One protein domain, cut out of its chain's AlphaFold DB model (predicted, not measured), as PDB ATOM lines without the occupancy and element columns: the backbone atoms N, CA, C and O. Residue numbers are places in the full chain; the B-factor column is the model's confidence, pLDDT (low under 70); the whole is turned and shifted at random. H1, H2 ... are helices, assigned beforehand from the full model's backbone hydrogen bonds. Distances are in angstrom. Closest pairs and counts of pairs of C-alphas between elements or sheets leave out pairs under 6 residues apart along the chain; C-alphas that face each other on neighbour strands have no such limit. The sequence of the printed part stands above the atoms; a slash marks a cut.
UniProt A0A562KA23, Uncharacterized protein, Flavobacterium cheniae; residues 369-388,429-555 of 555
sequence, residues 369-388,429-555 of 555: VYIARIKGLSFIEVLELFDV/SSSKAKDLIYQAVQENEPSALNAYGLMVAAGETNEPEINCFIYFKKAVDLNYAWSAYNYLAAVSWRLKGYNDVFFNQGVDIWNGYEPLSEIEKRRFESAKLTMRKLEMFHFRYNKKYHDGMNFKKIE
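Overview. This is residues 369 to 388 and 429 to 555 of the 555 residues of an uncharacterized protein of Flavobacterium cheniae (UniProt A0A562KA23). Four helices, H4 to H7, make an up-and-down bundle, each running against the one before it, and the long helix H8 packs along H6. H2 and H3 pack on H4, with H1 on H2 at that end; past H8, residues 543 to 548 stick out. The printed part has 147 residues with eight named helices, H1 to H8 in chain order, and no named strand: all helix. It is compact, with a radius of gyration of the C-alphas of 15.7 A and spans of 48 by 36 by 24 A.

Arrangement. H8, residues 518 to 541, touches H6, residues 481 to 493, with residues 520 to 531 alone, at a shallow tilt of 15 degrees, the same way; their closest C-alphas, Ala 481 and Phe 524, are 5.0 A apart. H6 forms a hairpin with H7, residues 500 to 511, closest at C-alphas 488 and 506, 4.5 A. H5, residues 465 to 477, forms hairpins with H6, closest at C-alphas 472 and 483, 4.9 A, and with H4, residues 446 to 458, closest at C-alphas 453 and 468, 4.1 A. H3, residues 431 to 442, touches H4 with residues 437 to 441 alone, at a steep tilt of 58 degrees; C-alphas 441 and 449 are closest, 5.3 A. H2, residues 379 to 385, touches residues 447 to 451 of H4, about perpendicular at 77 degrees, closest at C-alphas 380 and 447, 6.1 A. H1, residues 369 to 375, touches H2, closest at C-alphas 372 and 379, 5.2 A. Every O i to N i+4 pair is within hydrogen-bond range in H1, H2, H3, H4 and H7, against 6 of 9 in H5 and in H6 and 19 of 20 in H8.

Along the chain. H8 measures 35.1 A, H5 20.2 A. H1 begins at C-alpha 369 (-52.735, -53.356, -23.168); H8 ends at C-alpha 541 (-25.910, -23.271, -23.654).

Size, cuts and confidence. Residues 389 to 428 are not printed; C-alphas 388 and 429 are 6.8 A apart. No link printed whole is long. Low confidence, pLDDT under 70, holds for 51 residues, among them 530 to 555.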
ATOM      1  N   VAL A 369     -53.885 -52.482 -22.868       67.06
ATOM      2  CA  VAL A 369     -52.735 -53.356 -23.168       67.06
ATOM      3  C   VAL A 369     -53.051 -54.338 -24.284       67.06
ATOM      4  O   VAL A 369     -52.226 -54.550 -25.176       67.06
ATOM      5  N   TYR A 370     -54.252 -54.913 -24.275       59.31
ATOM      6  CA  TYR A 370     -54.715 -55.781 -25.347       59.31
ATOM      7  C   TYR A 370     -54.710 -55.045 -26.690       59.31
ATOM      8  O   TYR A 370     -54.151 -55.542 -27.670       59.31
ATOM      9  N   ILE A 371     -55.241 -53.818 -26.716       56.78
ATOM     10  CA  ILE A 371     -55.203 -52.956 -27.897       56.78
ATOM     11  C   ILE A 371     -53.750 -52.691 -28.304       56.78
ATOM     12  O   ILE A 371     -53.406 -52.955 -29.452       56.78
ATOM     13  N   ALA A 372     -52.880 -52.253 -27.391       65.81
ATOM     14  CA  ALA A 372     -51.470 -51.972 -27.681       65.81
ATOM     15  C   ALA A 372     -50.777 -53.163 -28.365       65.81
ATOM     16  O   ALA A 372     -50.172 -53.013 -29.432       65.81
ATOM     17  N   ARG A 373     -50.986 -54.371 -27.827       63.47
ATOM     18  CA  ARG A 373     -50.436 -55.619 -28.364       63.47
ATOM     19  C   ARG A 373     -50.919 -55.920 -29.781       63.47
ATOM     20  O   ARG A 373     -50.104 -56.276 -30.627       63.47
ATOM     21  N   ILE A 374     -52.214 -55.770 -30.057       49.09
ATOM     22  CA  ILE A 374     -52.761 -56.026 -31.401       49.09
ATOM     23  C   ILE A 374     -52.314 -54.946 -32.394       49.09
ATOM     24  O   ILE A 374     -52.088 -55.243 -33.565       49.09
ATOM     25  N   LYS A 375     -52.186 -53.689 -31.949       51.22
ATOM     26  CA  LYS A 375     -51.779 -52.566 -32.806       51.22
ATOM     27  C   LYS A 375     -50.279 -52.532 -33.101       51.22
ATOM     28  O   LYS A 375     -49.875 -51.792 -33.994       51.22
ATOM     29  N   GLY A 376     -49.458 -53.262 -32.340       59.00
ATOM     30  CA  GLY A 376     -48.010 -53.039 -32.331       59.00
ATOM     31  C   GLY A 376     -47.646 -51.625 -31.856       59.00
ATOM     32  O   GLY A 376     -46.639 -51.072 -32.292       59.00
ATOM     33  N   LEU A 377     -48.490 -51.034 -31.007       66.69
ATOM     34  CA  LEU A 377     -48.280 -49.730 -30.378       66.69
ATOM     35  C   LEU A 377     -47.857 -49.926 -28.924       66.69
ATOM     36  O   LEU A 377     -48.009 -51.002 -28.354       66.69
ATOM     37  N   SER A 378     -47.310 -48.881 -28.319       76.31
ATOM     38  CA  SER A 378     -47.099 -48.821 -26.879       76.31
ATOM     39  C   SER A 378     -48.419 -48.531 -26.164       76.31
ATOM     40  O   SER A 378     -49.333 -47.935 -26.739       76.31
ATOM     41  N   PHE A 379     -48.537 -48.935 -24.901       80.94
ATOM     42  CA  PHE A 379     -49.709 -48.614 -24.086       80.94
ATOM     43  C   PHE A 379     -49.965 -47.100 -24.029       80.94
ATOM     44  O   PHE A 379     -51.107 -46.664 -24.163       80.94
ATOM     45  N   ILE A 380     -48.909 -46.290 -23.923       78.75
ATOM     46  CA  ILE A 380     -49.024 -44.826 -23.914       78.75
ATOM     47  C   ILE A 380     -49.514 -44.276 -25.255       78.75
ATOM     48  O   ILE A 380     -50.410 -43.438 -25.256       78.75
ATOM     49  N   GLU A 381     -49.011 -44.783 -26.386       69.25
ATOM     50  CA  GLU A 381     -49.508 -44.406 -27.721       69.25
ATOM     51  C   GLU A 381     -51.009 -44.717 -27.857       69.25
ATOM     52  O   GLU A 381     -51.759 -43.945 -28.455       69.25
ATOM     53  N   VAL A 382     -51.486 -45.811 -27.252       66.06
ATOM     54  CA  VAL A 382     -52.924 -46.108 -27.193       66.06
ATOM     55  C   VAL A 382     -53.661 -45.106 -26.304       66.06
ATOM     56  O   VAL A 382     -54.696 -44.594 -26.720       66.06
ATOM     57  N   LEU A 383     -53.156 -44.766 -25.116       70.06
ATOM     58  CA  LEU A 383     -53.804 -43.747 -24.281       70.06
ATOM     59  C   LEU A 383     -53.892 -42.381 -24.988       70.06
ATOM     60  O   LEU A 383     -54.891 -41.679 -24.821       70.06
ATOM     61  N   GLU A 384     -52.895 -42.028 -25.803       65.25
ATOM     62  CA  GLU A 384     -52.901 -40.814 -26.631       65.25
ATOM     63  C   GLU A 384     -53.933 -40.860 -27.753       65.25
ATOM     64  O   GLU A 384     -54.693 -39.910 -27.929       65.25
ATOM     65  N   LEU A 385     -54.034 -41.982 -28.470       57.31
ATOM     66  CA  LEU A 385     -55.057 -42.172 -29.505       57.31
ATOM     67  C   LEU A 385     -56.486 -42.031 -28.964       57.31
ATOM     68  O   LEU A 385     -57.393 -41.607 -29.686       57.31
ATOM     69  N   PHE A 386     -56.691 -42.392 -27.699       52.12
ATOM     70  CA  PHE A 386     -57.980 -42.299 -27.022       52.12
ATOM     71  C   PHE A 386     -58.200 -40.943 -26.329       52.12
ATOM     72  O   PHE A 386     -59.203 -40.789 -25.632       52.12
ATOM     73  N   ASP A 387     -57.297 -39.967 -26.507       55.69
ATOM     74  CA  ASP A 387     -57.291 -38.674 -25.802       55.69
ATOM     75  C   ASP A 387     -57.388 -38.826 -24.263       55.69
ATOM     76  O   ASP A 387     -57.831 -37.924 -23.550       55.69
ATOM     77  N   VAL A 388     -56.985 -39.986 -23.727       55.75
ATOM     78  CA  VAL A 388     -56.923 -40.262 -22.279       55.75
ATOM     79  C   VAL A 388     -55.676 -39.610 -21.688       55.75
ATOM     80  O   VAL A 388     -55.673 -39.161 -20.539       55.75
ATOM     81  N   SER A 429     -54.042 -34.625 -18.138       52.62
ATOM     82  CA  SER A 429     -54.176 -36.036 -17.766       52.62
ATOM     83  C   SER A 429     -55.246 -36.176 -16.680       52.62
ATOM     84  O   SER A 429     -55.060 -35.710 -15.552       52.62
ATOM     85  N   SER A 430     -56.368 -36.808 -17.008       59.06
ATOM     86  CA  SER A 430     -57.397 -37.133 -16.019       59.06
ATOM     87  C   SER A 430     -56.804 -37.963 -14.865       59.06
ATOM     88  O   SER A 430     -55.834 -38.696 -15.067       59.06
ATOM     89  N   SER A 431     -57.383 -37.896 -13.658       65.81
ATOM     90  CA  SER A 431     -56.998 -38.787 -12.543       65.81
ATOM     91  C   SER A 431     -57.010 -40.258 -12.971       65.81
ATOM     92  O   SER A 431     -56.083 -41.000 -12.671       65.81
ATOM     93  N   LYS A 432     -57.981 -40.625 -13.816       69.44
ATOM     94  CA  LYS A 432     -58.085 -41.948 -14.431       69.44
ATOM     95  C   LYS A 432     -56.857 -42.332 -15.271       69.44
ATOM     96  O   LYS A 432     -56.454 -43.488 -15.239       69.44
ATOM     97  N   ALA A 433     -56.252 -41.408 -16.016       71.69
ATOM     98  CA  ALA A 433     -55.045 -41.703 -16.791       71.69
ATOM     99  C   ALA A 433     -53.858 -42.034 -15.876       71.69
ATOM    100  O   ALA A 433     -53.127 -42.986 -16.138       71.69
ATOM    101  N   LYS A 434     -53.709 -41.290 -14.771       78.44
ATOM    102  CA  LYS A 434     -52.681 -41.566 -13.759       78.44
ATOM    103  C   LYS A 434     -52.901 -42.937 -13.105       78.44
ATOM    104  O   LYS A 434     -51.940 -43.685 -12.965       78.44
ATOM    105  N   ASP A 435     -54.150 -43.287 -12.793       82.12
ATOM    106  CA  ASP A 435     -54.504 -44.594 -12.223       82.12
ATOM    107  C   ASP A 435     -54.206 -45.747 -13.195       82.12
ATOM    108  O   ASP A 435     -53.607 -46.746 -12.802       82.12
ATOM    109  N   LEU A 436     -54.563 -45.598 -14.477       81.44
ATOM    110  CA  LEU A 436     -54.286 -46.597 -15.516       81.44
ATOM    111  C   LEU A 436     -52.781 -46.791 -15.745       81.44
ATOM    112  O   LEU A 436     -52.323 -47.925 -15.861       81.44
ATOM    113  N   ILE A 437     -52.005 -45.703 -15.779       86.62
ATOM    114  CA  ILE A 437     -50.540 -45.772 -15.881       86.62
ATOM    115  C   ILE A 437     -49.962 -46.457 -14.640       86.62
ATOM    116  O   ILE A 437     -49.091 -47.309 -14.769       86.62
ATOM    117  N   TYR A 438     -50.459 -46.135 -13.444       89.19
ATOM    118  CA  TYR A 438     -49.985 -46.767 -12.217       89.19
ATOM    119  C   TYR A 438     -50.286 -48.272 -12.183       89.19
ATOM    120  O   TYR A 438     -49.405 -49.052 -11.831       89.19
ATOM    121  N   GLN A 439     -51.481 -48.698 -12.606       87.69
ATOM    122  CA  GLN A 439     -51.813 -50.119 -12.768       87.69
ATOM    123  C   GLN A 439     -50.867 -50.798 -13.768       87.69
ATOM    124  O   GLN A 439     -50.297 -51.842 -13.465       87.69
ATOM    125  N   ALA A 440     -50.613 -50.158 -14.912       86.75
ATOM    126  CA  ALA A 440     -49.692 -50.660 -15.925       86.75
ATOM    127  C   ALA A 440     -48.241 -50.790 -15.434       86.75
ATOM    128  O   ALA A 440     -47.535 -51.717 -15.828       86.75
ATOM    129  N   VAL A 441     -47.807 -49.901 -14.540       91.94
ATOM    130  CA  VAL A 441     -46.500 -49.977 -13.872       91.94
ATOM    131  C   VAL A 441     -46.402 -51.196 -12.957       91.94
ATOM    132  O   VAL A 441     -45.354 -51.840 -12.948       91.94
ATOM    133  N   GLN A 442     -47.464 -51.540 -12.214       91.88
ATOM    134  CA  GLN A 442     -47.467 -52.733 -11.348       91.88
ATOM    135  C   GLN A 442     -47.286 -54.025 -12.154       91.88
ATOM    136  O   GLN A 442     -46.648 -54.966 -11.690       91.88
ATOM    137  N   GLU A 443     -47.783 -54.030 -13.387       89.38
ATOM    138  CA  GLU A 443     -47.700 -55.149 -14.330       89.38
ATOM    139  C   GLU A 443     -46.448 -55.093 -15.228       89.38
ATOM    140  O   GLU A 443     -46.304 -55.885 -16.156       89.38
ATOM    141  N   ASN A 444     -45.514 -54.171 -14.956       92.44
ATOM    142  CA  ASN A 444     -44.285 -53.966 -15.726       92.44
ATOM    143  C   ASN A 444     -44.518 -53.687 -17.225       92.44
ATOM    144  O   ASN A 444     -43.743 -54.131 -18.071       92.44
ATOM    145  N   GLU A 445     -45.561 -52.936 -17.587       90.44
ATOM    146  CA  GLU A 445     -45.723 -52.489 -18.974       90.44
ATOM    147  C   GLU A 445     -44.616 -51.458 -19.315       90.44
ATOM    148  O   GLU A 445     -44.509 -50.429 -18.634       90.44
ATOM    149  N   PRO A 446     -43.758 -51.699 -20.331       89.25
ATOM    150  CA  PRO A 446     -42.527 -50.919 -20.513       89.25
ATOM    151  C   PRO A 446     -42.754 -49.433 -20.818       89.25
ATOM    152  O   PRO A 446     -42.024 -48.566 -20.329       89.25
ATOM    153  N   SER A 447     -43.786 -49.107 -21.594       88.06
ATOM    154  CA  SER A 447     -44.084 -47.718 -21.948       88.06
ATOM    155  C   SER A 447     -44.734 -46.932 -20.807       88.06
ATOM    156  O   SER A 447     -44.487 -45.732 -20.668       88.06
ATOM    157  N   ALA A 448     -45.491 -47.600 -19.939       90.19
ATOM    158  CA  ALA A 448     -46.064 -47.054 -18.724       90.19
ATOM    159  C   ALA A 448     -44.988 -46.825 -17.667       90.19
ATOM    160  O   ALA A 448     -44.993 -45.770 -17.042       90.19
ATOM    161  N   LEU A 449     -44.022 -47.740 -17.523       93.38
ATOM    162  CA  LEU A 449     -42.825 -47.513 -16.706       93.38
ATOM    163  C   LEU A 449     -42.088 -46.247 -17.166       93.38
ATOM    164  O   LEU A 449     -41.763 -45.388 -16.347       93.38
ATOM    165  N   ASN A 450     -41.906 -46.068 -18.477       89.88
ATOM    166  CA  ASN A 450     -41.329 -44.839 -19.018       89.88
ATOM    167  C   ASN A 450     -42.158 -43.588 -18.678       89.88
ATOM    168  O   ASN A 450     -41.618 -42.595 -18.195       89.88
ATOM    169  N   ALA A 451     -43.469 -43.613 -18.925       85.56
ATOM    170  CA  ALA A 451     -44.342 -42.472 -18.650       85.56
ATOM    171  C   ALA A 451     -44.413 -42.136 -17.156       85.56
ATOM    172  O   ALA A 451     -44.357 -40.965 -16.782       85.56
ATOM    173  N   TYR A 452     -44.470 -43.147 -16.293       88.75
ATOM    174  CA  TYR A 452     -44.472 -42.962 -14.850       88.75
ATOM    175  C   TYR A 452     -43.140 -42.401 -14.352       88.75
ATOM    176  O   TYR A 452     -43.139 -41.474 -13.547       88.75
ATOM    177  N   GLY A 453     -42.004 -42.856 -14.895       88.12
ATOM    178  CA  GLY A 453     -40.698 -42.250 -14.622       88.12
ATOM    179  C   GLY A 453     -40.669 -40.752 -14.945       88.12
ATOM    180  O   GLY A 453     -40.177 -39.953 -14.149       88.12
ATOM    181  N   LEU A 454     -41.281 -40.341 -16.059       82.50
ATOM    182  CA  LEU A 454     -41.443 -38.924 -16.405       82.50
ATOM    183  C   LEU A 454     -42.357 -38.187 -15.412       82.50
ATOM    184  O   LEU A 454     -42.038 -37.068 -15.014       82.50
ATOM    185  N   MET A 455     -43.451 -38.804 -14.953       80.44
ATOM    186  CA  MET A 455     -44.322 -38.233 -13.913       80.44
ATOM    187  C   MET A 455     -43.582 -38.044 -12.578       80.44
ATOM    188  O   MET A 455     -43.727 -37.004 -11.933       80.44
ATOM    189  N   VAL A 456     -42.746 -39.008 -12.180       84.69
ATOM    190  CA  VAL A 456     -41.892 -38.915 -10.984       84.69
ATOM    191  C   VAL A 456     -40.893 -37.766 -11.130       84.69
ATOM    192  O   VAL A 456     -40.822 -36.907 -10.253       84.69
ATOM    193  N   ALA A 457     -40.196 -37.666 -12.266       78.31
ATOM    194  CA  ALA A 457     -39.264 -36.568 -12.537       78.31
ATOM    195  C   ALA A 457     -39.961 -35.189 -12.563       78.31
ATOM    196  O   ALA A 457     -39.397 -34.174 -12.136       78.31
ATOM    197  N   ALA A 458     -41.214 -35.130 -13.027       73.00
ATOM    198  CA  ALA A 458     -42.014 -33.907 -13.021       73.00
ATOM    199  C   ALA A 458     -42.430 -33.472 -11.605       73.00
ATOM    200  O   ALA A 458     -42.647 -32.278 -11.388       73.00
ATOM    201  N   GLY A 459     -42.458 -34.390 -10.633       74.69
ATOM    202  CA  GLY A 459     -43.030 -34.154  -9.303       74.69
ATOM    203  C   GLY A 459     -44.556 -34.309  -9.274       74.69
ATOM    204  O   GLY A 459     -45.220 -33.734  -8.421       74.69
ATOM    205  N   GLU A 460     -45.119 -35.069 -10.218       74.50
ATOM    206  CA  GLU A 460     -46.561 -35.352 -10.332       74.50
ATOM    207  C   GLU A 460     -47.011 -36.544  -9.470       74.50
ATOM    208  O   GLU A 460     -48.181 -36.941  -9.500       74.50
ATOM    209  N   THR A 461     -46.072 -37.127  -8.724       80.75
ATOM    210  CA  THR A 461     -46.260 -38.244  -7.797       80.75
ATOM    211  C   THR A 461     -45.726 -37.853  -6.416       80.75
ATOM    212  O   THR A 461     -45.037 -36.843  -6.275       80.75
ATOM    213  N   ASN A 462     -46.005 -38.668  -5.398       85.88
ATOM    214  CA  ASN A 462     -45.458 -38.465  -4.053       85.88
ATOM    215  C   ASN A 462     -44.026 -39.013  -3.892       85.88
ATOM    216  O   ASN A 462     -43.471 -38.960  -2.795       85.88
ATOM    217  N   GLU A 463     -43.436 -39.575  -4.950       87.88
ATOM    218  CA  GLU A 463     -42.086 -40.128  -4.903       87.88
ATOM    219  C   GLU A 463     -41.002 -39.051  -5.061       87.88
ATOM    220  O   GLU A 463     -41.207 -38.059  -5.767       87.88
ATOM    221  N   PRO A 464     -39.810 -39.244  -4.461       89.25
ATOM    222  CA  PRO A 464     -38.643 -38.427  -4.767       89.25
ATOM    223  C   PRO A 464     -38.331 -38.431  -6.268       89.25
ATOM    224  O   PRO A 464     -38.245 -39.493  -6.875       89.25
ATOM    225  N   GLU A 465     -38.073 -37.260  -6.856       84.50
ATOM    226  CA  GLU A 465     -37.851 -37.109  -8.307       84.50
ATOM    227  C   GLU A 465     -36.741 -38.022  -8.853       84.50
ATOM    228  O   GLU A 465     -36.837 -38.518  -9.972       84.50
ATOM    229  N   ILE A 466     -35.710 -38.288  -8.043       87.25
ATOM    230  CA  ILE A 466     -34.591 -39.170  -8.401       87.25
ATOM    231  C   ILE A 466     -35.030 -40.623  -8.655       87.25
ATOM    232  O   ILE A 466     -34.343 -41.365  -9.354       87.25
ATOM    233  N   ASN A 467     -36.194 -41.039  -8.153       93.00
ATOM    234  CA  ASN A 467     -36.722 -42.376  -8.406       93.00
ATOM    235  C   ASN A 467     -37.125 -42.587  -9.872       93.00
ATOM    236  O   ASN A 467     -37.296 -43.735 -10.279       93.00
ATOM    237  N   CYS A 468     -37.210 -41.539 -10.702       88.50
ATOM    238  CA  CYS A 468     -37.481 -41.692 -12.135       88.50
ATOM    239  C   CYS A 468     -36.504 -42.664 -12.820       88.50
ATOM    240  O   CYS A 468     -36.906 -43.441 -13.686       88.50
ATOM    241  N   PHE A 469     -35.240 -42.683 -12.380       91.69
ATOM    242  CA  PHE A 469     -34.199 -43.563 -12.912       91.69
ATOM    243  C   PHE A 469     -34.486 -45.047 -12.663       91.69
ATOM    244  O   PHE A 469     -34.093 -45.882 -13.474       91.69
ATOM    245  N   ILE A 470     -35.205 -45.388 -11.588       94.56
ATOM    246  CA  ILE A 470     -35.627 -46.769 -11.310       94.56
ATOM    247  C   ILE A 470     -36.577 -47.239 -12.414       94.56
ATOM    248  O   ILE A 470     -36.407 -48.325 -12.963       94.56
ATOM    249  N   TYR A 471     -37.552 -46.404 -12.765       95.06
ATOM    250  CA  TYR A 471     -38.567 -46.724 -13.763       95.06
ATOM    251  C   TYR A 471     -38.003 -46.744 -15.183       95.06
ATOM    252  O   TYR A 471     -38.269 -47.686 -15.927       95.06
ATOM    253  N   PHE A 472     -37.158 -45.769 -15.537       93.62
ATOM    254  CA  PHE A 472     -36.471 -45.779 -16.829       93.62
ATOM    255  C   PHE A 472     -35.585 -47.008 -16.990       93.62
ATOM    256  O   PHE A 472     -35.632 -47.647 -18.036       93.62
ATOM    257  N   LYS A 473     -34.825 -47.389 -15.955       94.75
ATOM    258  CA  LYS A 473     -33.990 -48.592 -16.015       94.75
ATOM    259  C   LYS A 473     -34.827 -49.852 -16.229       94.75
ATOM    260  O   LYS A 473     -34.544 -50.602 -17.151       94.75
ATOM    261  N   LYS A 474     -35.900 -50.038 -15.454       96.81
ATOM    262  CA  LYS A 474     -36.809 -51.185 -15.631       96.81
ATOM    263  C   LYS A 474     -37.408 -51.243 -17.038       96.81
ATOM    264  O   LYS A 474     -37.493 -52.315 -17.620       96.81
ATOM    265  N   ALA A 475     -37.814 -50.103 -17.595       94.00
ATOM    266  CA  ALA A 475     -38.348 -50.040 -18.953       94.00
ATOM    267  C   ALA A 475     -37.289 -50.379 -20.018       94.00
ATOM    268  O   ALA A 475     -37.596 -51.067 -20.990       94.00
ATOM    269  N   VAL A 476     -36.038 -49.948 -19.822       93.94
ATOM    270  CA  VAL A 476     -34.899 -50.343 -20.668       93.94
ATOM    271  C   VAL A 476     -34.641 -51.845 -20.586       93.94
ATOM    272  O   VAL A 476     -34.479 -52.476 -21.628       93.94
ATOM    273  N   ASP A 477     -34.651 -52.420 -19.380       94.19
ATOM    274  CA  ASP A 477     -34.455 -53.859 -19.160       94.19
ATOM    275  C   ASP A 477     -35.545 -54.694 -19.866       94.19
ATOM    276  O   ASP A 477     -35.315 -55.837 -20.256       94.19
ATOM    277  N   LEU A 478     -36.720 -54.097 -20.095       93.12
ATOM    278  CA  LEU A 478     -37.829 -54.664 -20.867       93.12
ATOM    279  C   LEU A 478     -37.833 -54.242 -22.348       93.12
ATOM    280  O   LEU A 478     -38.834 -54.411 -23.044       93.12
ATOM    281  N   ASN A 479     -36.709 -53.718 -22.837       92.50
ATOM    282  CA  ASN A 479     -36.471 -53.311 -24.218       92.50
ATOM    283  C   ASN A 479     -37.388 -52.185 -24.728       92.50
ATOM    284  O   ASN A 479     -37.921 -52.275 -25.829       92.50
ATOM    285  N   TYR A 480     -37.565 -51.111 -23.948       88.31
ATOM    286  CA  TYR A 480     -38.248 -49.897 -24.411       88.31
ATOM    287  C   TYR A 480     -37.277 -48.741 -24.696       88.31
ATOM    288  O   TYR A 480     -36.733 -48.106 -23.787       88.31
ATOM    289  N   ALA A 481     -37.097 -48.415 -25.977       84.19
ATOM    290  CA  ALA A 481     -36.013 -47.551 -26.448       84.19
ATOM    291  C   ALA A 481     -36.090 -46.103 -25.937       84.19
ATOM    292  O   ALA A 481     -35.070 -45.472 -25.649       84.19
ATOM    293  N   TRP A 482     -37.304 -45.565 -25.785       83.19
ATOM    294  CA  TRP A 482     -37.499 -44.203 -25.281       83.19
ATOM    295  C   TRP A 482     -37.014 -44.027 -23.841       83.19
ATOM    296  O   TRP A 482     -36.648 -42.917 -23.456       83.19
ATOM    297  N   SER A 483     -36.954 -45.102 -23.050       88.38
ATOM    298  CA  SER A 483     -36.426 -45.028 -21.689       88.38
ATOM    299  C   SER A 483     -34.915 -44.906 -21.641       88.38
ATOM    300  O   SER A 483     -34.424 -44.195 -20.770       88.38
ATOM    301  N   ALA A 484     -34.182 -45.493 -22.591       85.75
ATOM    302  CA  ALA A 484     -32.738 -45.279 -22.698       85.75
ATOM    303  C   ALA A 484     -32.443 -43.798 -22.986       85.75
ATOM    304  O   ALA A 484     -31.597 -43.184 -22.335       85.75
ATOM    305  N   TYR A 485     -33.220 -43.196 -23.894       83.56
ATOM    306  CA  TYR A 485     -33.164 -41.761 -24.170       83.56
ATOM    307  C   TYR A 485     -33.499 -40.926 -22.935       83.56
ATOM    308  O   TYR A 485     -32.721 -40.049 -22.577       83.56
ATOM    309  N   ASN A 486     -34.625 -41.192 -22.266       81.75
ATOM    310  CA  ASN A 486     -35.068 -40.396 -21.119       81.75
ATOM    311  C   ASN A 486     -34.121 -40.514 -19.924       81.75
ATOM    312  O   ASN A 486     -33.892 -39.524 -19.234       81.75
ATOM    313  N   TYR A 487     -33.528 -41.691 -19.712       87.31
ATOM    314  CA  TYR A 487     -32.505 -41.890 -18.689       87.31
ATOM    315  C   TYR A 487     -31.318 -40.951 -18.925       87.31
ATOM    316  O   TYR A 487     -30.899 -40.234 -18.018       87.31
ATOM    317  N   LEU A 488     -30.792 -40.917 -20.151       79.50
ATOM    318  CA  LEU A 488     -29.655 -40.066 -20.494       79.50
ATOM    319  C   LEU A 488     -30.043 -38.576 -20.532       79.50
ATOM    320  O   LEU A 488     -29.346 -37.735 -19.964       79.50
ATOM    321  N   ALA A 489     -31.194 -38.245 -21.120       74.31
ATOM    322  CA  ALA A 489     -31.705 -36.880 -21.238       74.31
ATOM    323  C   ALA A 489     -32.045 -36.242 -19.884       74.31
ATOM    324  O   ALA A 489     -32.049 -35.012 -19.783       74.31
ATOM    325  N   ALA A 490     -32.269 -37.033 -18.829       73.19
ATOM    326  CA  ALA A 490     -32.562 -36.529 -17.490       73.19
ATOM    327  C   ALA A 490     -31.470 -35.615 -16.909       73.19
ATOM    328  O   ALA A 490     -31.772 -34.766 -16.065       73.19
ATOM    329  N   VAL A 491     -30.231 -35.694 -17.419       65.25
ATOM    330  CA  VAL A 491     -29.154 -34.727 -17.122       65.25
ATOM    331  C   VAL A 491     -29.592 -33.276 -17.360       65.25
ATOM    332  O   VAL A 491     -29.228 -32.361 -16.621       65.25
ATOM    333  N   SER A 492     -30.434 -33.063 -18.370       62.19
ATOM    334  CA  SER A 492     -30.925 -31.748 -18.773       62.19
ATOM    335  C   SER A 492     -32.013 -31.194 -17.846       62.19
ATOM    336  O   SER A 492     -32.330 -30.007 -17.919       62.19
ATOM    337  N   TRP A 493     -32.572 -32.029 -16.959       66.50
ATOM    338  CA  TRP A 493     -33.741 -31.708 -16.133       66.50
ATOM    339  C   TRP A 493     -33.397 -31.240 -14.716       66.50
ATOM    340  O   TRP A 493     -34.302 -30.910 -13.952       66.50
ATOM    341  N   ARG A 494     -32.101 -31.201 -14.364       68.31
ATOM    342  CA  ARG A 494     -31.586 -30.670 -13.086       68.31
ATOM    343  C   ARG A 494     -32.268 -31.274 -11.849       68.31
ATOM    344  O   ARG A 494     -32.570 -30.562 -10.892       68.31
ATOM    345  N   LEU A 495     -32.506 -32.586 -11.871       69.00
ATOM    346  CA  LEU A 495     -33.152 -33.302 -10.770       69.00
ATOM    347  C   LEU A 495     -32.291 -33.260  -9.502       69.00
ATOM    348  O   LEU A 495     -31.075 -33.473  -9.538       69.00
ATOM    349  N   LYS A 496     -32.921 -33.002  -8.354       72.62
ATOM    350  CA  LYS A 496     -32.216 -32.948  -7.067       72.62
ATOM    351  C   LYS A 496     -31.664 -34.335  -6.708       72.62
ATOM    352  O   LYS A 496     -32.420 -35.296  -6.622       72.62
ATOM    353  N   GLY A 497     -30.357 -34.418  -6.447       74.56
ATOM    354  CA  GLY A 497     -29.664 -35.672  -6.106       74.56
ATOM    355  C   GLY A 497     -29.029 -36.398  -7.298       74.56
ATOM    356  O   GLY A 497     -28.382 -37.423  -7.098       74.56
ATOM    357  N   TYR A 498     -29.174 -35.866  -8.514       74.12
ATOM    358  CA  TYR A 498     -28.467 -36.362  -9.693       74.12
ATOM    359  C   TYR A 498     -26.952 -36.122  -9.585       74.12
ATOM    360  O   TYR A 498     -26.520 -35.089  -9.070       74.12
ATOM    361  N   ASN A 499     -26.147 -37.066 -10.075       78.88
ATOM    362  CA  ASN A 499     -24.685 -37.021 -10.031       78.88
ATOM    363  C   ASN A 499     -24.059 -37.812 -11.200       78.88
ATOM    364  O   ASN A 499     -24.766 -38.455 -11.980       78.88
ATOM    365  N   ASP A 500     -22.728 -37.804 -11.280       75.25
ATOM    366  CA  ASP A 500     -21.952 -38.454 -12.346       75.25
ATOM    367  C   ASP A 500     -22.186 -39.966 -12.449       75.25
ATOM    368  O   ASP A 500     -22.002 -40.549 -13.517       75.25
ATOM    369  N   VAL A 501     -22.608 -40.623 -11.363       83.19
ATOM    370  CA  VAL A 501     -22.921 -42.057 -11.384       83.19
ATOM    371  C   VAL A 501     -24.135 -42.311 -12.273       83.19
ATOM    372  O   VAL A 501     -24.075 -43.178 -13.141       83.19
ATOM    373  N   PHE A 502     -25.206 -41.526 -12.122       81.00
ATOM    374  CA  PHE A 502     -26.391 -41.634 -12.978       81.00
ATOM    375  C   PHE A 502     -26.090 -41.236 -14.423       81.00
ATOM    376  O   PHE A 502     -26.585 -41.873 -15.348       81.00
ATOM    377  N   PHE A 503     -25.249 -40.221 -14.634       79.88
ATOM    378  CA  PHE A 503     -24.839 -39.838 -15.984       79.88
ATOM    379  C   PHE A 503     -24.112 -40.976 -16.707       79.88
ATOM    380  O   PHE A 503     -24.521 -41.377 -17.795       79.88
ATOM    381  N   ASN A 504     -23.074 -41.538 -16.082       78.31
ATOM    382  CA  ASN A 504     -22.295 -42.622 -16.675       78.31
ATOM    383  C   ASN A 504     -23.146 -43.876 -16.904       78.31
ATOM    384  O   ASN A 504     -23.039 -44.489 -17.960       78.31
ATOM    385  N   GLN A 505     -24.053 -44.201 -15.977       86.38
ATOM    386  CA  GLN A 505     -25.028 -45.275 -16.186       86.38
ATOM    387  C   GLN A 505     -25.923 -45.015 -17.401       86.38
ATOM    388  O   GLN A 505     -26.180 -45.936 -18.165       86.38
ATOM    389  N   GLY A 506     -26.374 -43.775 -17.605       83.62
ATOM    390  CA  GLY A 506     -27.159 -43.398 -18.780       83.62
ATOM    391  C   GLY A 506     -26.389 -43.554 -20.091       83.62
ATOM    392  O   GLY A 506     -26.952 -44.051 -21.062       83.62
ATOM    393  N   VAL A 507     -25.106 -43.179 -20.114       79.69
ATOM    394  CA  VAL A 507     -24.225 -43.367 -21.282       79.69
ATOM    395  C   VAL A 507     -24.012 -44.851 -21.574       79.69
ATOM    396  O   VAL A 507     -24.160 -45.272 -22.718       79.69
ATOM    397  N   ASP A 508     -23.715 -45.649 -20.547       86.06
ATOM    398  CA  ASP A 508     -23.510 -47.090 -20.700       86.06
ATOM    399  C   ASP A 508     -24.803 -47.783 -21.183       86.06
ATOM    400  O   ASP A 508     -24.754 -48.606 -22.095       86.06
ATOM    401  N   ILE A 509     -25.969 -47.397 -20.643       88.75
ATOM    402  CA  ILE A 509     -27.288 -47.868 -21.100       88.75
ATOM    403  C   ILE A 509     -27.530 -47.491 -22.563       88.75
ATOM    404  O   ILE A 509     -27.961 -48.331 -23.345       88.75
ATOM    405  N   TRP A 510     -27.280 -46.236 -22.936       86.19
ATOM    406  CA  TRP A 510     -27.532 -45.741 -24.286       86.19
ATOM    407  C   TRP A 510     -26.664 -46.445 -25.330       86.19
ATOM    408  O   TRP A 510     -27.177 -46.905 -26.349       86.19
ATOM    409  N   ASN A 511     -25.364 -46.569 -25.053       84.56
ATOM    410  CA  ASN A 511     -24.404 -47.204 -25.954       84.56
ATOM    411  C   ASN A 511     -24.589 -48.729 -26.021       84.56
ATOM    412  O   ASN A 511     -24.325 -49.330 -27.057       84.56
ATOM    413  N   GLY A 512     -25.036 -49.349 -24.925       86.69
ATOM    414  CA  GLY A 512     -25.298 -50.786 -24.841       86.69
ATOM    415  C   GLY A 512     -26.714 -51.208 -25.242       86.69
ATOM    416  O   GLY A 512     -27.030 -52.393 -25.142       86.69
ATOM    417  N   TYR A 513     -27.591 -50.282 -25.647       90.56
ATOM    418  CA  TYR A 513     -28.978 -50.617 -25.968       90.56
ATOM    419  C   TYR A 513     -29.093 -51.342 -27.314       90.56
ATOM    420  O   TYR A 513     -28.880 -50.754 -28.378       90.56
ATOM    421  N   GLU A 514     -29.516 -52.605 -27.268       91.38
ATOM    422  CA  GLU A 514     -29.796 -53.425 -28.447       91.38
ATOM    423  C   GLU A 514     -31.313 -53.638 -28.614       91.38
ATOM    424  O   GLU A 514     -31.942 -54.330 -27.806       91.38
ATOM    425  N   PRO A 515     -31.949 -53.056 -29.650       88.00
ATOM    426  CA  PRO A 515     -33.366 -53.280 -29.910       88.00
ATOM    427  C   PRO A 515     -33.642 -54.743 -30.293       88.00
ATOM    428  O   PRO A 515     -33.064 -55.254 -31.249       88.00
ATOM    429  N   LEU A 516     -34.578 -55.398 -29.602       87.06
ATOM    430  CA  LEU A 516     -34.945 -56.806 -29.827       87.06
ATOM    431  C   LEU A 516     -36.056 -56.989 -30.875       87.06
ATOM    432  O   LEU A 516     -36.393 -58.115 -31.236       87.06
ATOM    433  N   SER A 517     -36.651 -55.899 -31.368       78.94
ATOM    434  CA  SER A 517     -37.704 -55.935 -32.388       78.94
ATOM    435  C   SER A 517     -37.572 -54.797 -33.401       78.94
ATOM    436  O   SER A 517     -36.985 -53.753 -33.118       78.94
ATOM    437  N   GLU A 518     -38.178 -54.957 -34.581       73.19
ATOM    438  CA  GLU A 518     -38.176 -53.923 -35.630       73.19
ATOM    439  C   GLU A 518     -38.936 -52.648 -35.208       73.19
ATOM    440  O   GLU A 518     -38.641 -51.542 -35.662       73.19
ATOM    441  N   ILE A 519     -39.920 -52.779 -34.313       73.31
ATOM    442  CA  ILE A 519     -40.622 -51.629 -33.726       73.31
ATOM    443  C   ILE A 519     -39.668 -50.857 -32.809       73.31
ATOM    444  O   ILE A 519     -39.525 -49.644 -32.964       73.31
ATOM    445  N   GLU A 520     -38.964 -51.553 -31.917       80.38
ATOM    446  CA  GLU A 520     -38.004 -50.924 -31.006       80.38
ATOM    447  C   GLU A 520     -36.800 -50.345 -31.738       80.38
ATOM    448  O   GLU A 520     -36.316 -49.277 -31.376       80.38
ATOM    449  N   LYS A 521     -36.367 -50.971 -32.833       79.62
ATOM    450  CA  LYS A 521     -35.326 -50.420 -33.703       79.62
ATOM    451  C   LYS A 521     -35.738 -49.063 -34.271       79.62
ATOM    452  O   LYS A 521     -34.980 -48.103 -34.179       79.62
ATOM    453  N   ARG A 522     -36.965 -48.948 -34.791       73.00
ATOM    454  CA  ARG A 522     -37.504 -47.668 -35.285       73.00
ATOM    455  C   ARG A 522     -37.631 -46.625 -34.174       73.00
ATOM    456  O   ARG A 522     -37.280 -45.466 -34.392       73.00
ATOM    457  N   ARG A 523     -38.091 -47.026 -32.982       76.88
ATOM    458  CA  ARG A 523     -38.162 -46.135 -31.810       76.88
ATOM    459  C   ARG A 523     -36.778 -45.647 -31.396       76.88
ATOM    460  O   ARG A 523     -36.610 -44.453 -31.174       76.88
ATOM    461  N   PHE A 524     -35.786 -46.531 -31.367       83.56
ATOM    462  CA  PHE A 524     -34.416 -46.183 -31.010       83.56
ATOM    463  C   PHE A 524     -33.772 -45.231 -32.021       83.56
ATOM    464  O   PHE A 524     -33.156 -44.248 -31.625       83.56
ATOM    465  N   GLU A 525     -33.984 -45.436 -33.323       77.75
ATOM    466  CA  GLU A 525     -33.506 -44.497 -34.347       77.75
ATOM    467  C   GLU A 525     -34.181 -43.116 -34.239       77.75
ATOM    468  O   GLU A 525     -33.517 -42.081 -34.357       77.75
ATOM    469  N   SER A 526     -35.479 -43.073 -33.922       70.50
ATOM    470  CA  SER A 526     -36.184 -41.815 -33.624       70.50
ATOM    471  C   SER A 526     -35.627 -41.124 -32.369       70.50
ATOM    472  O   SER A 526     -35.384 -39.911 -32.354       70.50
ATOM    473  N   ALA A 527     -35.346 -41.904 -31.326       72.81
ATOM    474  CA  ALA A 527     -34.738 -41.421 -30.096       72.81
ATOM    475  C   ALA A 527     -33.321 -40.866 -30.341       72.81
ATOM    476  O   ALA A 527     -33.001 -39.783 -29.854       72.81
ATOM    477  N   LYS A 528     -32.496 -41.530 -31.166       75.81
ATOM    478  CA  LYS A 528     -31.169 -41.035 -31.584       75.81
ATOM    479  C   LYS A 528     -31.255 -39.707 -32.319       75.81
ATOM    480  O   LYS A 528     -30.488 -38.788 -32.032       75.81
ATOM    481  N   LEU A 529     -32.200 -39.580 -33.252       70.12
ATOM    482  CA  LEU A 529     -32.425 -38.324 -33.965       70.12
ATOM    483  C   LEU A 529     -32.788 -37.188 -32.997       70.12
ATOM    484  O   LEU A 529     -32.346 -36.053 -33.176       70.12
ATOM    485  N   THR A 530     -33.569 -37.500 -31.963       65.25
ATOM    486  CA  THR A 530     -33.961 -36.549 -30.915       65.25
ATOM    487  C   THR A 530     -32.773 -36.181 -30.021       65.25
ATOM    488  O   THR A 530     -32.540 -34.997 -29.779       65.25
ATOM    489  N   MET A 531     -31.954 -37.158 -29.621       65.69
ATOM    490  CA  MET A 531     -30.747 -36.926 -28.824       65.69
ATOM    491  C   MET A 531     -29.747 -36.019 -29.548       65.69
ATOM    492  O   MET A 531     -29.265 -35.054 -28.965       65.69
ATOM    493  N   ARG A 532     -29.530 -36.221 -30.855       66.88
ATOM    494  CA  ARG A 532     -28.676 -35.335 -31.671       66.88
ATOM    495  C   ARG A 532     -29.149 -33.878 -31.660       66.88
ATOM    496  O   ARG A 532     -28.333 -32.958 -31.685       66.88
ATOM    497  N   LYS A 533     -30.465 -33.636 -31.611       61.12
ATOM    498  CA  LYS A 533     -31.018 -32.273 -31.481       61.12
ATOM    499  C   LYS A 533     -30.730 -31.677 -30.100       61.12
ATOM    500  O   LYS A 533     -30.401 -30.495 -30.014       61.12
ATOM    501  N   LEU A 534     -30.812 -32.489 -29.048       58.59
ATOM    502  CA  LEU A 534     -30.478 -32.105 -27.674       58.59
ATOM    503  C   LEU A 534     -28.984 -31.832 -27.481       58.59
ATOM    504  O   LEU A 534     -28.636 -30.834 -26.858       58.59
ATOM    505  N   GLU A 535     -28.099 -32.651 -28.049       56.22
ATOM    506  CA  GLU A 535     -26.647 -32.432 -28.024       56.22
ATOM    507  C   GLU A 535     -26.279 -31.097 -28.676       56.22
ATOM    508  O   GLU A 535     -25.542 -30.306 -28.088       56.22
ATOM    509  N   MET A 536     -26.870 -30.783 -29.837       45.25
ATOM    510  CA  MET A 536     -26.705 -29.475 -30.487       45.25
ATOM    511  C   MET A 536     -27.192 -28.305 -29.617       45.25
ATOM    512  O   MET A 536     -26.657 -27.197 -29.725       45.25
ATOM    513  N   PHE A 537     -28.187 -28.529 -28.757       41.00
ATOM    514  CA  PHE A 537     -28.717 -27.526 -27.833       41.00
ATOM    515  C   PHE A 537     -27.823 -27.363 -26.590       41.00
ATOM    516  O   PHE A 537     -27.456 -26.242 -26.227       41.00
ATOM    517  N   HIS A 538     -27.380 -28.468 -25.981       49.59
ATOM    518  CA  HIS A 538     -26.499 -28.467 -24.810       49.59
ATOM    519  C   HIS A 538     -25.107 -27.901 -25.099       49.59
ATOM    520  O   HIS A 538     -24.592 -27.127 -24.284       49.59
ATOM    521  N   PHE A 539     -24.541 -28.188 -26.279       41.44
ATOM    522  CA  PHE A 539     -23.256 -27.624 -26.708       41.44
ATOM    523  C   PHE A 539     -23.288 -26.093 -26.834       41.44
ATOM    524  O   PHE A 539     -22.252 -25.441 -26.699       41.44
ATOM    525  N   ARG A 540     -24.467 -25.497 -27.072       38.00
ATOM    526  CA  ARG A 540     -24.623 -24.041 -27.200       38.00
ATOM    527  C   ARG A 540     -24.839 -23.319 -25.867       38.00
ATOM    528  O   ARG A 540     -24.478 -22.150 -25.785       38.00
ATOM    529  N   TYR A 541     -25.384 -23.977 -24.838       40.84
ATOM    530  CA  TYR A 541     -25.910 -23.271 -23.654       40.84
ATOM    531  C   TYR A 541     -25.230 -23.559 -22.306       40.84
ATOM    532  O   TYR A 541     -25.351 -22.731 -21.406       40.84
ATOM    533  N   ASN A 542     -24.480 -24.655 -22.128       44.97
ATOM    534  CA  ASN A 542     -23.975 -25.046 -20.796       44.97
ATOM    535  C   ASN A 542     -22.444 -25.136 -20.658       44.97
ATOM    536  O   ASN A 542     -21.926 -25.915 -19.863       44.97
ATOM    537  N   LYS A 543     -21.692 -24.253 -21.322       41.91
ATOM    538  CA  LYS A 543     -20.230 -24.148 -21.123       41.91
ATOM    539  C   LYS A 543     -19.809 -23.709 -19.702       41.91
ATOM    540  O   LYS A 543     -18.630 -23.697 -19.407       41.91
ATOM    541  N   LYS A 544     -20.746 -23.317 -18.826       42.16
ATOM    542  CA  LYS A 544     -20.456 -22.713 -17.507       42.16
ATOM    543  C   LYS A 544     -20.693 -23.632 -16.296       42.16
ATOM    544  O   LYS A 544     -20.337 -23.251 -15.190       42.16
ATOM    545  N   TYR A 545     -21.320 -24.798 -16.483       45.78
ATOM    546  CA  TYR A 545     -21.709 -25.709 -15.386       45.78
ATOM    547  C   TYR A 545     -21.127 -27.124 -15.519       45.78
ATOM    548  O   TYR A 545     -21.320 -27.949 -14.633       45.78
ATOM    549  N   HIS A 546     -20.422 -27.396 -16.618       49.47
ATOM    550  CA  HIS A 546     -19.814 -28.692 -16.931       49.47
ATOM    551  C   HIS A 546     -18.292 -28.721 -16.710       49.47
ATOM    552  O   HIS A 546     -17.670 -29.760 -16.923       49.47
ATOM    553  N   ASP A 547     -17.705 -27.618 -16.232       42.09
ATOM    554  CA  ASP A 547     -16.300 -27.543 -15.824       42.09
ATOM    555  C   ASP A 547     -16.109 -28.330 -14.513       42.09
ATOM    556  O   ASP A 547     -16.174 -27.782 -13.416       42.09
ATOM    557  N   GLY A 548     -15.953 -29.649 -14.626       44.91
ATOM    558  CA  GLY A 548     -15.718 -30.549 -13.493       44.91
ATOM    559  C   GLY A 548     -16.193 -31.989 -13.700       44.91
ATOM    560  O   GLY A 548     -15.754 -32.871 -12.969       44.91
ATOM    561  N   MET A 549     -17.041 -32.245 -14.698       45.16
ATOM    562  CA  MET A 549     -17.525 -33.593 -15.015       45.16
ATOM    563  C   MET A 549     -16.694 -34.195 -16.159       45.16
ATOM    564  O   MET A 549     -16.606 -33.622 -17.245       45.16
ATOM    565  N   ASN A 550     -16.075 -35.355 -15.921       42.12
ATOM    566  CA  ASN A 550     -15.359 -36.117 -16.951       42.12
ATOM    567  C   ASN A 550     -16.369 -36.896 -17.803       42.12
ATOM    568  O   ASN A 550     -16.757 -38.014 -17.468       42.12
ATOM    569  N   PHE A 551     -16.802 -36.297 -18.909       44.41
ATOM    570  CA  PHE A 551     -17.715 -36.939 -19.851       44.41
ATOM    571  C   PHE A 551     -16.981 -38.001 -20.680       44.41
ATOM    572  O   PHE A 551     -16.074 -37.678 -21.450       44.41
ATOM    573  N   LYS A 552     -17.397 -39.272 -20.574       46.28
ATOM    574  CA  LYS A 552     -17.121 -40.251 -21.636       46.28
ATOM    575  C   LYS A 552     -17.831 -39.795 -22.912       46.28
ATOM    576  O   LYS A 552     -18.952 -39.293 -22.862       46.28
ATOM    577  N   LYS A 553     -17.166 -39.958 -24.055       44.78
ATOM    578  CA  LYS A 553     -17.724 -39.618 -25.365       44.78
ATOM    579  C   LYS A 553     -18.928 -40.527 -25.655       44.78
ATOM    580  O   LYS A 553     -18.820 -41.739 -25.497       44.78
ATOM    581  N   ILE A 554     -20.052 -39.930 -26.044       49.78
ATOM    582  CA  ILE A 554     -21.195 -40.641 -26.630       49.78
ATOM    583  C   ILE A 554     -20.811 -40.917 -28.093       49.78
ATOM    584  O   ILE A 554     -20.378 -39.986 -28.779       49.78
ATOM    585  N   GLU A 555     -20.867 -42.177 -28.537       46.06
ATOM    586  CA  GLU A 555     -20.514 -42.589 -29.911       46.06
ATOM    587  C   GLU A 555     -21.737 -42.742 -30.820       46.06
ATOM    588  O   GLU A 555     -22.782 -43.253 -30.354       46.06
TER     589      GLU A 555